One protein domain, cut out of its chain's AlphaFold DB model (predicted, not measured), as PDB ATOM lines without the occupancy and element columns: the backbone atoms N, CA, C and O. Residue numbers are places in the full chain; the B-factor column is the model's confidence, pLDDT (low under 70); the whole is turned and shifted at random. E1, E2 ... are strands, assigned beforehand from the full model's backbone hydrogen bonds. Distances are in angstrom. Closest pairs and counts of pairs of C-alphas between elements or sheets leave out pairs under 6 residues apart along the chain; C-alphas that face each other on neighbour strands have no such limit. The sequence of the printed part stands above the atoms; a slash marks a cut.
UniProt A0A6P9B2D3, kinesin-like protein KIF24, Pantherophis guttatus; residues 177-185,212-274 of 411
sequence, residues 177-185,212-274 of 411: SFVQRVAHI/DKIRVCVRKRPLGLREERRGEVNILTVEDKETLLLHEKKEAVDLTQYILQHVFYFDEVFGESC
ATOM      1  N   SER A 177     239.898 235.746 202.137       52.62
ATOM      2  CA  SER A 177     239.055 236.009 203.304       52.62
ATOM      3  C   SER A 177     238.528 234.690 203.880       52.62
ATOM      4  O   SER A 177     237.689 234.028 203.264       52.62
ATOM      5  N   PHE A 178     239.020 234.317 205.060       69.50
ATOM      6  CA  PHE A 178     238.674 233.077 205.759       69.50
ATOM      7  C   PHE A 178     237.153 232.932 205.949       69.50
ATOM      8  O   PHE A 178     236.488 233.885 206.357       69.50
ATOM      9  N   VAL A 179     236.597 231.747 205.674       71.38
ATOM     10  CA  VAL A 179     235.156 231.475 205.818       71.38
ATOM     11  C   VAL A 179     234.902 230.665 207.087       71.38
ATOM     12  O   VAL A 179     235.242 229.485 207.165       71.38
ATOM     13  N   GLN A 180     234.262 231.284 208.076       74.38
ATOM     14  CA  GLN A 180     233.824 230.632 209.306       74.38
ATOM     15  C   GLN A 180     232.342 230.250 209.187       74.38
ATOM     16  O   GLN A 180     231.474 231.122 209.134       74.38
ATOM     17  N   ARG A 181     232.031 228.947 209.154       69.31
ATOM     18  CA  ARG A 181     230.644 228.454 209.056       69.31
ATOM     19  C   ARG A 181     229.981 228.418 210.439       69.31
ATOM     20  O   ARG A 181     230.457 227.732 211.339       69.31
ATOM     21  N   VAL A 182     228.862 229.123 210.586       62.22
ATOM     22  CA  VAL A 182     227.962 229.082 211.746       62.22
ATOM     23  C   VAL A 182     226.650 228.436 211.315       62.22
ATOM     24  O   VAL A 182     225.777 229.062 210.716       62.22
ATOM     25  N   ALA A 183     226.489 227.160 211.648       52.84
ATOM     26  CA  ALA A 183     225.166 226.556 211.652       52.84
ATOM     27  C   ALA A 183     224.393 227.088 212.872       52.84
ATOM     28  O   ALA A 183     224.888 226.995 213.997       52.84
ATOM     29  N   HIS A 184     223.182 227.621 212.678       50.69
ATOM     30  CA  HIS A 184     222.314 228.071 213.777       50.69
ATOM     31  C   HIS A 184     221.669 226.884 214.524       50.69
ATOM     32  O   HIS A 184     220.450 226.763 214.630       50.69
ATOM     33  N   ILE A 185     222.498 225.996 215.077       46.22
ATOM     34  CA  ILE A 185     222.062 224.874 215.912       46.22
ATOM     35  C   ILE A 185     221.738 225.413 217.311       46.22
ATOM     36  O   ILE A 185     222.615 225.532 218.163       46.22
ATOM     37  N   ASP A 212     200.241 220.586 209.918       68.75
ATOM     38  CA  ASP A 212     201.242 221.614 209.594       68.75
ATOM     39  C   ASP A 212     200.575 222.960 209.255       68.75
ATOM     40  O   ASP A 212     200.578 223.451 208.127       68.75
ATOM     41  N   LYS A 213     199.946 223.556 210.274       84.56
ATOM     42  CA  LYS A 213     199.081 224.750 210.156       84.56
ATOM     43  C   LYS A 213     199.803 226.059 209.811       84.56
ATOM     44  O   LYS A 213     199.141 227.060 209.542       84.56
ATOM     45  N   ILE A 214     201.133 226.082 209.861       91.56
ATOM     46  CA  ILE A 214     201.971 227.240 209.529       91.56
ATOM     47  C   ILE A 214     203.104 226.735 208.640       91.56
ATOM     48  O   ILE A 214     203.817 225.823 209.042       91.56
ATOM     49  N   ARG A 215     203.280 227.354 207.466       91.25
ATOM     50  CA  ARG A 215     204.405 227.104 206.556       91.25
ATOM     51  C   ARG A 215     205.189 228.396 206.343       91.25
ATOM     52  O   ARG A 215     204.599 229.425 206.008       91.25
ATOM     53  N   VAL A 216     206.504 228.351 206.526       95.56
ATOM     54  CA  VAL A 216     207.421 229.488 206.387       95.56
ATOM     55  C   VAL A 216     208.331 229.252 205.186       95.56
ATOM     56  O   VAL A 216     209.280 228.475 205.248       95.56
ATOM     57  N   CYS A 217     208.056 229.956 204.089       96.19
ATOM     58  CA  CYS A 217     208.887 229.940 202.885       96.19
ATOM     59  C   CYS A 217     209.640 231.267 202.712       96.19
ATOM     60  O   CYS A 217     209.112 232.331 203.046       96.19
ATOM     61  N   VAL A 218     210.836 231.229 202.121       97.69
ATOM     62  CA  VAL A 218     211.643 232.423 201.815       97.69
ATOM     63  C   VAL A 218     211.898 232.532 200.316       97.69
ATOM     64  O   VAL A 218     212.201 231.546 199.654       97.69
ATOM     65  N   ARG A 219     211.803 233.750 199.767       97.88
ATOM     66  CA  ARG A 219     212.118 234.041 198.362       97.88
ATOM     67  C   ARG A 219     213.308 234.984 198.256       97.88
ATOM     68  O   ARG A 219     213.223 236.137 198.673       97.88
ATOM     69  N   LYS A 220     214.376 234.522 197.612       97.50
ATOM     70  CA  LYS A 220     215.473 235.372 197.152       97.50
ATOM     71  C   LYS A 220     215.080 236.021 195.821       97.50
ATOM     72  O   LYS A 220     214.714 235.324 194.878       97.50
ATOM     73  N   ARG A 221     215.160 237.352 195.723       96.25
ATOM     74  CA  ARG A 221     215.069 238.061 194.434       96.25
ATOM     75  C   ARG A 221     216.461 238.239 193.811       96.25
ATOM     76  O   ARG A 221     217.426 238.321 194.574       96.25
ATOM     77  N   PRO A 222     216.578 238.366 192.479       95.94
ATOM     78  CA  PRO A 222     217.820 238.812 191.859       95.94
ATOM     79  C   PRO A 222     218.201 240.234 192.284       95.94
ATOM     80  O   PRO A 222     217.353 241.016 192.740       95.94
ATOM     81  N   LEU A 223     219.480 240.570 192.100       94.81
ATOM     82  CA  LEU A 223     219.956 241.952 192.163       94.81
ATOM     83  C   LEU A 223     219.269 242.800 191.082       94.81
ATOM     84  O   LEU A 223     218.918 242.321 190.004       94.81
ATOM     85  N   GLY A 224     219.037 244.074 191.384       91.50
ATOM     86  CA  GLY A 224     218.474 245.030 190.439       91.50
ATOM     87  C   GLY A 224     219.547 245.844 189.717       91.50
ATOM     88  O   GLY A 224     220.594 246.151 190.279       91.50
ATOM     89  N   LEU A 225     219.209 246.363 188.532       92.31
ATOM     90  CA  LEU A 225     220.059 247.239 187.698       92.31
ATOM     91  C   LEU A 225     220.596 248.511 188.403       92.31
ATOM     92  O   LEU A 225     221.368 249.269 187.814       92.31
ATOM     93  N   ARG A 226     220.137 248.848 189.617       91.31
ATOM     94  CA  ARG A 226     220.689 249.937 190.454       91.31
ATOM     95  C   ARG A 226     221.786 249.445 191.412       91.31
ATOM     96  O   ARG A 226     222.647 250.240 191.764       91.31
ATOM     97  N   GLU A 227     221.744 248.175 191.793       93.38
ATOM     98  CA  GLU A 227     222.614 247.495 192.759       93.38
ATOM     99  C   GLU A 227     223.855 246.956 192.025       93.38
ATOM    100  O   GLU A 227     224.987 247.293 192.370       93.38
ATOM    101  N   GLU A 228     223.650 246.275 190.890       93.50
ATOM    102  CA  GLU A 228     224.723 245.812 189.991       93.50
ATOM    103  C   GLU A 228     225.632 246.967 189.531       93.50
ATOM    104  O   GLU A 228     226.856 246.885 189.614       93.50
ATOM    105  N   ARG A 229     225.044 248.103 189.119       94.50
ATOM    106  CA  ARG A 229     225.791 249.308 188.692       94.50
ATOM    107  C   ARG A 229     226.575 250.002 189.811       94.50
ATOM    108  O   ARG A 229     227.342 250.917 189.519       94.50
ATOM    109  N   ARG A 230     226.378 249.608 191.071       95.56
ATOM    110  CA  ARG A 230     227.171 250.061 192.223       95.56
ATOM    111  C   ARG A 230     228.242 249.050 192.638       95.56
ATOM    112  O   ARG A 230     229.045 249.378 193.504       95.56
ATOM    113  N   GLY A 231     228.252 247.851 192.052       93.38
ATOM    114  CA  GLY A 231     229.072 246.736 192.524       93.38
ATOM    115  C   GLY A 231     228.574 246.139 193.845       93.38
ATOM    116  O   GLY A 231     229.383 245.642 194.623       93.38
ATOM    117  N   GLU A 232     227.269 246.215 194.137       94.38
ATOM    118  CA  GLU A 232     226.697 245.548 195.313       94.38
ATOM    119  C   GLU A 232     226.789 244.017 195.150       94.38
ATOM    120  O   GLU A 232     226.446 243.464 194.104       94.38
ATOM    121  N   VAL A 233     227.297 243.331 196.181       92.88
ATOM    122  CA  VAL A 233     227.658 241.904 196.126       92.88
ATOM    123  C   VAL A 233     226.510 241.021 196.618       92.88
ATOM    124  O   VAL A 233     225.846 241.320 197.611       92.88
ATOM    125  N   ASN A 234     226.299 239.891 195.943       94.56
ATOM    126  CA  ASN A 234     225.256 238.925 196.272       94.56
ATOM    127  C   ASN A 234     225.662 238.037 197.469       94.56
ATOM    128  O   ASN A 234     226.258 236.978 197.292       94.56
ATOM    129  N   ILE A 235     225.343 238.469 198.694       95.56
ATOM    130  CA  ILE A 235     225.744 237.797 199.951       95.56
ATOM    131  C   ILE A 235     224.866 236.598 200.365       95.56
ATOM    132  O   ILE A 235     225.035 236.068 201.460       95.56
ATOM    133  N   LEU A 236     223.915 236.169 199.532       96.38
ATOM    134  CA  LEU A 236     223.016 235.044 199.825       96.38
ATOM    135  C   LEU A 236     223.255 233.885 198.849       96.38
ATOM    136  O   LEU A 236     223.386 234.104 197.646       96.38
ATOM    137  N   THR A 237     223.190 232.643 199.320       96.19
ATOM    138  CA  THR A 237     223.214 231.447 198.457       96.19
ATOM    139  C   THR A 237     222.071 230.519 198.844       96.19
ATOM    140  O   THR A 237     221.852 230.273 200.022       96.19
ATOM    141  N   VAL A 238     221.328 230.013 197.862       96.31
ATOM    142  CA  VAL A 238     220.360 228.930 198.080       96.31
ATOM    143  C   VAL A 238     221.126 227.626 197.873       96.31
ATOM    144  O   VAL A 238     221.663 227.428 196.785       96.31
ATOM    145  N   GLU A 239     221.264 226.813 198.922       93.81
ATOM    146  CA  GLU A 239     222.040 225.558 198.887       93.81
ATOM    147  C   GLU A 239     221.156 224.403 198.383       93.81
ATOM    148  O   GLU A 239     221.588 223.613 197.547       93.81
ATOM    149  N   ASP A 240     219.884 224.373 198.799       93.31
ATOM    150  CA  ASP A 240     218.869 223.413 198.351       93.31
ATOM    151  C   ASP A 240     217.436 224.005 198.469       93.31
ATOM    152  O   ASP A 240     217.264 225.223 198.521       93.31
ATOM    153  N   LYS A 241     216.389 223.162 198.459       93.50
ATOM    154  CA  LYS A 241     214.971 223.583 198.538       93.50
ATOM    155  C   LYS A 241     214.540 224.097 199.920       93.50
ATOM    156  O   LYS A 241     213.466 224.676 200.012       93.50
ATOM    157  N   GLU A 242     215.317 223.875 200.974       94.62
ATOM    158  CA  GLU A 242     215.000 224.208 202.372       94.62
ATOM    159  C   GLU A 242     216.114 225.044 203.041       94.62
ATOM    160  O   GLU A 242     215.842 225.775 203.994       94.62
ATOM    161  N   THR A 243     217.345 225.004 202.517       94.19
ATOM    162  CA  THR A 243     218.533 225.652 203.097       94.19
ATOM    163  C   THR A 243     218.919 226.968 202.401       94.19
ATOM    164  O   THR A 243     219.233 227.008 201.206       94.19
ATOM    165  N   LEU A 244     218.989 228.053 203.181       95.62
ATOM    166  CA  LEU A 244     219.493 229.369 202.770       95.62
ATOM    167  C   LEU A 244     220.772 229.732 203.539       95.62
ATOM    168  O   LEU A 244     220.812 229.701 204.768       95.62
ATOM    169  N   LEU A 245     221.795 230.161 202.805       95.25
ATOM    170  CA  LEU A 245     223.076 230.630 203.325       95.25
ATOM    171  C   LEU A 245     223.186 232.154 203.249       95.25
ATOM    172  O   LEU A 245     222.825 232.752 202.232       95.25
ATOM    173  N   LEU A 246     223.752 232.763 204.292       95.81
ATOM    174  CA  LEU A 246     224.081 234.191 204.360       95.81
ATOM    175  C   LEU A 246     225.563 234.376 204.686       95.81
ATOM    176  O   LEU A 246     226.022 233.970 205.750       95.81
ATOM    177  N   HIS A 247     226.287 235.047 203.798       94.62
ATOM    178  CA  HIS A 247     227.718 235.322 203.904       94.62
ATOM    179  C   HIS A 247     227.948 236.712 204.508       94.62
ATOM    180  O   HIS A 247     228.113 237.702 203.794       94.62
ATOM    181  N   GLU A 248     227.916 236.813 205.837       92.69
ATOM    182  CA  GLU A 248     228.103 238.082 206.547       92.69
ATOM    183  C   GLU A 248     229.597 238.444 206.604       92.69
ATOM    184  O   GLU A 248     230.365 237.845 207.359       92.69
ATOM    185  N   LYS A 249     230.036 239.434 205.814       91.62
ATOM    186  CA  LYS A 249     231.417 239.938 205.882       91.62
ATOM    187  C   LYS A 249     231.675 240.620 207.231       91.62
ATOM    188  O   LYS A 249     230.943 241.532 207.612       91.62
ATOM    189  N   LYS A 250     232.752 240.219 207.908       91.12
ATOM    190  CA  LYS A 250     233.213 240.769 209.188       91.12
ATOM    191  C   LYS A 250     234.687 241.141 209.157       91.12
ATOM    192  O   LYS A 250     235.434 240.781 208.250       91.12
ATOM    193  N   GLU A 251     235.073 241.877 210.186       92.81
ATOM    194  CA  GLU A 251     236.438 242.280 210.480       92.81
ATOM    195  C   GLU A 251     236.724 241.897 211.938       92.81
ATOM    196  O   GLU A 251     235.864 242.061 212.809       92.81
ATOM    197  N   ALA A 252     237.877 241.285 212.188       90.75
ATOM    198  CA  ALA A 252     238.310 240.866 213.515       90.75
ATOM    199  C   ALA A 252     239.088 241.990 214.229       90.75
ATOM    200  O   ALA A 252     239.355 243.051 213.668       90.75
ATOM    201  N   VAL A 253     239.422 241.788 215.509       93.12
ATOM    202  CA  VAL A 253     240.057 242.818 216.367       93.12
ATOM    203  C   VAL A 253     241.475 243.193 215.892       93.12
ATOM    204  O   VAL A 253     241.974 244.273 216.200       93.12
ATOM    205  N   ASP A 254     242.104 242.315 215.116       92.31
ATOM    206  CA  ASP A 254     243.387 242.484 214.425       92.31
ATOM    207  C   ASP A 254     243.261 243.136 213.029       92.31
ATOM    208  O   ASP A 254     244.266 243.283 212.338       92.31
ATOM    209  N   LEU A 255     242.049 243.549 212.631       92.19
ATOM    210  CA  LEU A 255     241.662 244.044 211.300       92.19
ATOM    211  C   LEU A 255     241.624 242.971 210.190       92.19
ATOM    212  O   LEU A 255     241.436 243.310 209.020       92.19
ATOM    213  N   THR A 256     241.738 241.680 210.521       92.12
ATOM    214  CA  THR A 256     241.608 240.599 209.530       92.12
ATOM    215  C   THR A 256     240.162 240.493 209.041       92.12
ATOM    216  O   THR A 256     239.229 240.351 209.837       92.12
ATOM    217  N   GLN A 257     239.954 240.534 207.722       92.12
ATOM    218  CA  GLN A 257     238.627 240.409 207.113       92.12
ATOM    219  C   GLN A 257     238.271 238.943 206.840       92.12
ATOM    220  O   GLN A 257     239.034 238.200 206.225       92.12
ATOM    221  N   TYR A 258     237.081 238.540 207.278       89.38
ATOM    222  CA  TYR A 258     236.579 237.169 207.185       89.38
ATOM    223  C   TYR A 258     235.090 237.151 206.816       89.38
ATOM    224  O   TYR A 258     234.401 238.172 206.873       89.38
ATOM    225  N   ILE A 259     234.582 235.992 206.411       92.94
ATOM    226  CA  ILE A 259     233.168 235.776 206.092       92.94
ATOM    227  C   ILE A 259     232.579 234.847 207.148       92.94
ATOM    228  O   ILE A 259     233.035 233.718 207.315       92.94
ATOM    229  N   LEU A 260     231.546 235.311 207.847       91.75
ATOM    230  CA  LEU A 260     230.749 234.494 208.750       91.75
ATOM    231  C   LEU A 260     229.544 233.948 207.973       91.75
ATOM    232  O   LEU A 260     228.592 234.676 207.693       91.75
ATOM    233  N   GLN A 261     229.606 232.676 207.576       92.44
ATOM    234  CA  GLN A 261     228.534 232.018 206.828       92.44
ATOM    235  C   GLN A 261     227.482 231.473 207.797       92.44
ATOM    236  O   GLN A 261     227.706 230.443 208.433       92.44
ATOM    237  N   HIS A 262     226.319 232.115 207.860       91.06
ATOM    238  CA  HIS A 262     225.154 231.617 208.596       91.06
ATOM    239  C   HIS A 262     224.332 230.648 207.745       91.06
ATOM    240  O   HIS A 262     224.214 230.828 206.530       91.06
ATOM    241  N   VAL A 263     223.731 229.650 208.395       92.06
ATOM    242  CA  VAL A 263     222.820 228.673 207.776       92.06
ATOM    243  C   VAL A 263     221.419 228.822 208.371       92.06
ATOM    244  O   VAL A 263     221.266 228.779 209.594       92.06
ATOM    245  N   PHE A 264     220.406 228.960 207.514       93.06
ATOM    246  CA  PHE A 264     218.990 229.041 207.875       93.06
ATOM    247  C   PHE A 264     218.178 227.966 207.145       93.06
ATOM    248  O   PHE A 264     218.451 227.674 205.981       93.06
ATOM    249  N   TYR A 265     217.156 227.429 207.812       94.19
ATOM    250  CA  TYR A 265     216.278 226.382 207.285       94.19
ATOM    251  C   TYR A 265     214.822 226.857 207.248       94.19
ATOM    252  O   TYR A 265     214.354 227.496 208.194       94.19
ATOM    253  N   PHE A 266     214.117 226.539 206.163       94.75
ATOM    254  CA  PHE A 266     212.742 226.954 205.873       94.75
ATOM    255  C   PHE A 266     211.976 225.832 205.164       94.75
ATOM    256  O   PHE A 266     212.582 224.943 204.577       94.75
ATOM    257  N   ASP A 267     210.644 225.898 205.153       94.12
ATOM    258  CA  ASP A 267     209.822 224.854 204.527       94.12
ATOM    259  C   ASP A 267     209.863 224.894 202.994       94.12
ATOM    260  O   ASP A 267     209.525 223.903 202.354       94.12
ATOM    261  N   GLU A 268     210.213 226.037 202.389       95.94
ATOM    262  CA  GLU A 268     210.661 226.114 200.990       95.94
ATOM    263  C   GLU A 268     211.504 227.386 200.765       95.94
ATOM    264  O   GLU A 268     211.148 228.470 201.240       95.94
ATOM    265  N   VAL A 269     212.602 227.278 200.017       97.69
ATOM    266  CA  VAL A 269     213.509 228.376 199.653       97.69
ATOM    267  C   VAL A 269     213.511 228.548 198.136       97.69
ATOM    268  O   VAL A 269     213.983 227.700 197.383       97.69
ATOM    269  N   PHE A 270     212.995 229.683 197.673       98.06
ATOM    270  CA  PHE A 270     212.935 230.031 196.257       98.06
ATOM    271  C   PHE A 270     214.161 230.856 195.850       98.06
ATOM    272  O   PHE A 270     214.412 231.927 196.413       98.06
ATOM    273  N   GLY A 271     214.899 230.378 194.849       96.88
ATOM    274  CA  GLY A 271     216.022 231.091 194.239       96.88
ATOM    275  C   GLY A 271     215.602 232.231 193.305       96.88
ATOM    276  O   GLY A 271     214.427 232.430 193.004       96.88
ATOM    277  N   GLU A 272     216.598 232.961 192.800       95.12
ATOM    278  CA  GLU A 272     216.414 234.149 191.946       95.12
ATOM    279  C   GLU A 272     215.679 233.852 190.627       95.12
ATOM    280  O   GLU A 272     215.008 234.725 190.077       95.12
ATOM    281  N   SER A 273     215.790 232.615 190.137       94.69
ATOM    282  CA  SER A 273     215.125 232.103 188.937       94.69
ATOM    283  C   SER A 273     213.657 231.710 189.153       94.69
ATOM    284  O   SER A 273     212.936 231.528 188.172       94.69
ATOM    285  N   CYS A 274     213.188 231.580 190.400       96.38
ATOM    286  CA  CYS A 274     211.832 231.121 190.697       96.38
ATOM    287  C   CYS A 274     210.784 232.189 190.350       96.38
ATOM    288  O   CYS A 274     210.755 233.299 190.902       96.38
TER     289      CYS A 274
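What this domain is: This is residues 177 to 185 and 212 to 274 of the 411 residues of the protein "kinesin-like protein KIF24" of Pantherophis guttatus (UniProt A0A6P9B2D3). A long hairpin, E4 and E5, is the spine of a strongly twisted four-stranded sheet; a small ribbon, E2 and E6, sits past one end, and residues 225 to 231 stick out. The mixed order is E1 E5 E4 E3, with E3 E4 E5 a meander of successive antiparallel neighbours. The printed part has 72 residues, 33 of them, under half, in the six named strands, E1 to E6 in order along the chain, with no named helix; the class is all strand, and the whole is loose, with a radius of gyration of the C-alphas of 14.7 A and spans of 48 by 36 by 16 A.

Where its parts are: E4 is residues 243 to 251, 25.5 A; E5, 257 to 265, 26.4 A; E1, 178 to 183, 16.1 A, from C-alpha 178 at (238.674, 233.077, 205.759). E3 is 236 to 238, E2 217 to 219, E6 268 to 270, ending at (212.935, 230.031, 196.257).

How they stand to each other: Hairpin E4 and E5 has N 248 and O 260 within hydrogen-bond range, 2.9 A. E1 is parallel to E5, 24 degrees; N 180 to O 259, 2.8 A. Hairpin E3 and E4: N 237 to O 245, 2.9 A. E2 and E6 are parallel, 8 degrees; N 218 to O 268, 2.9 A. E1 and E6 are apart.

The domain as a whole: Residues 186 to 211 are not printed; C-alphas 185 and 212 are 22.0 A apart. The link E2 to E3 is long. Residues 177 to 178, 181 to 185 and 212 have pLDDT under 70.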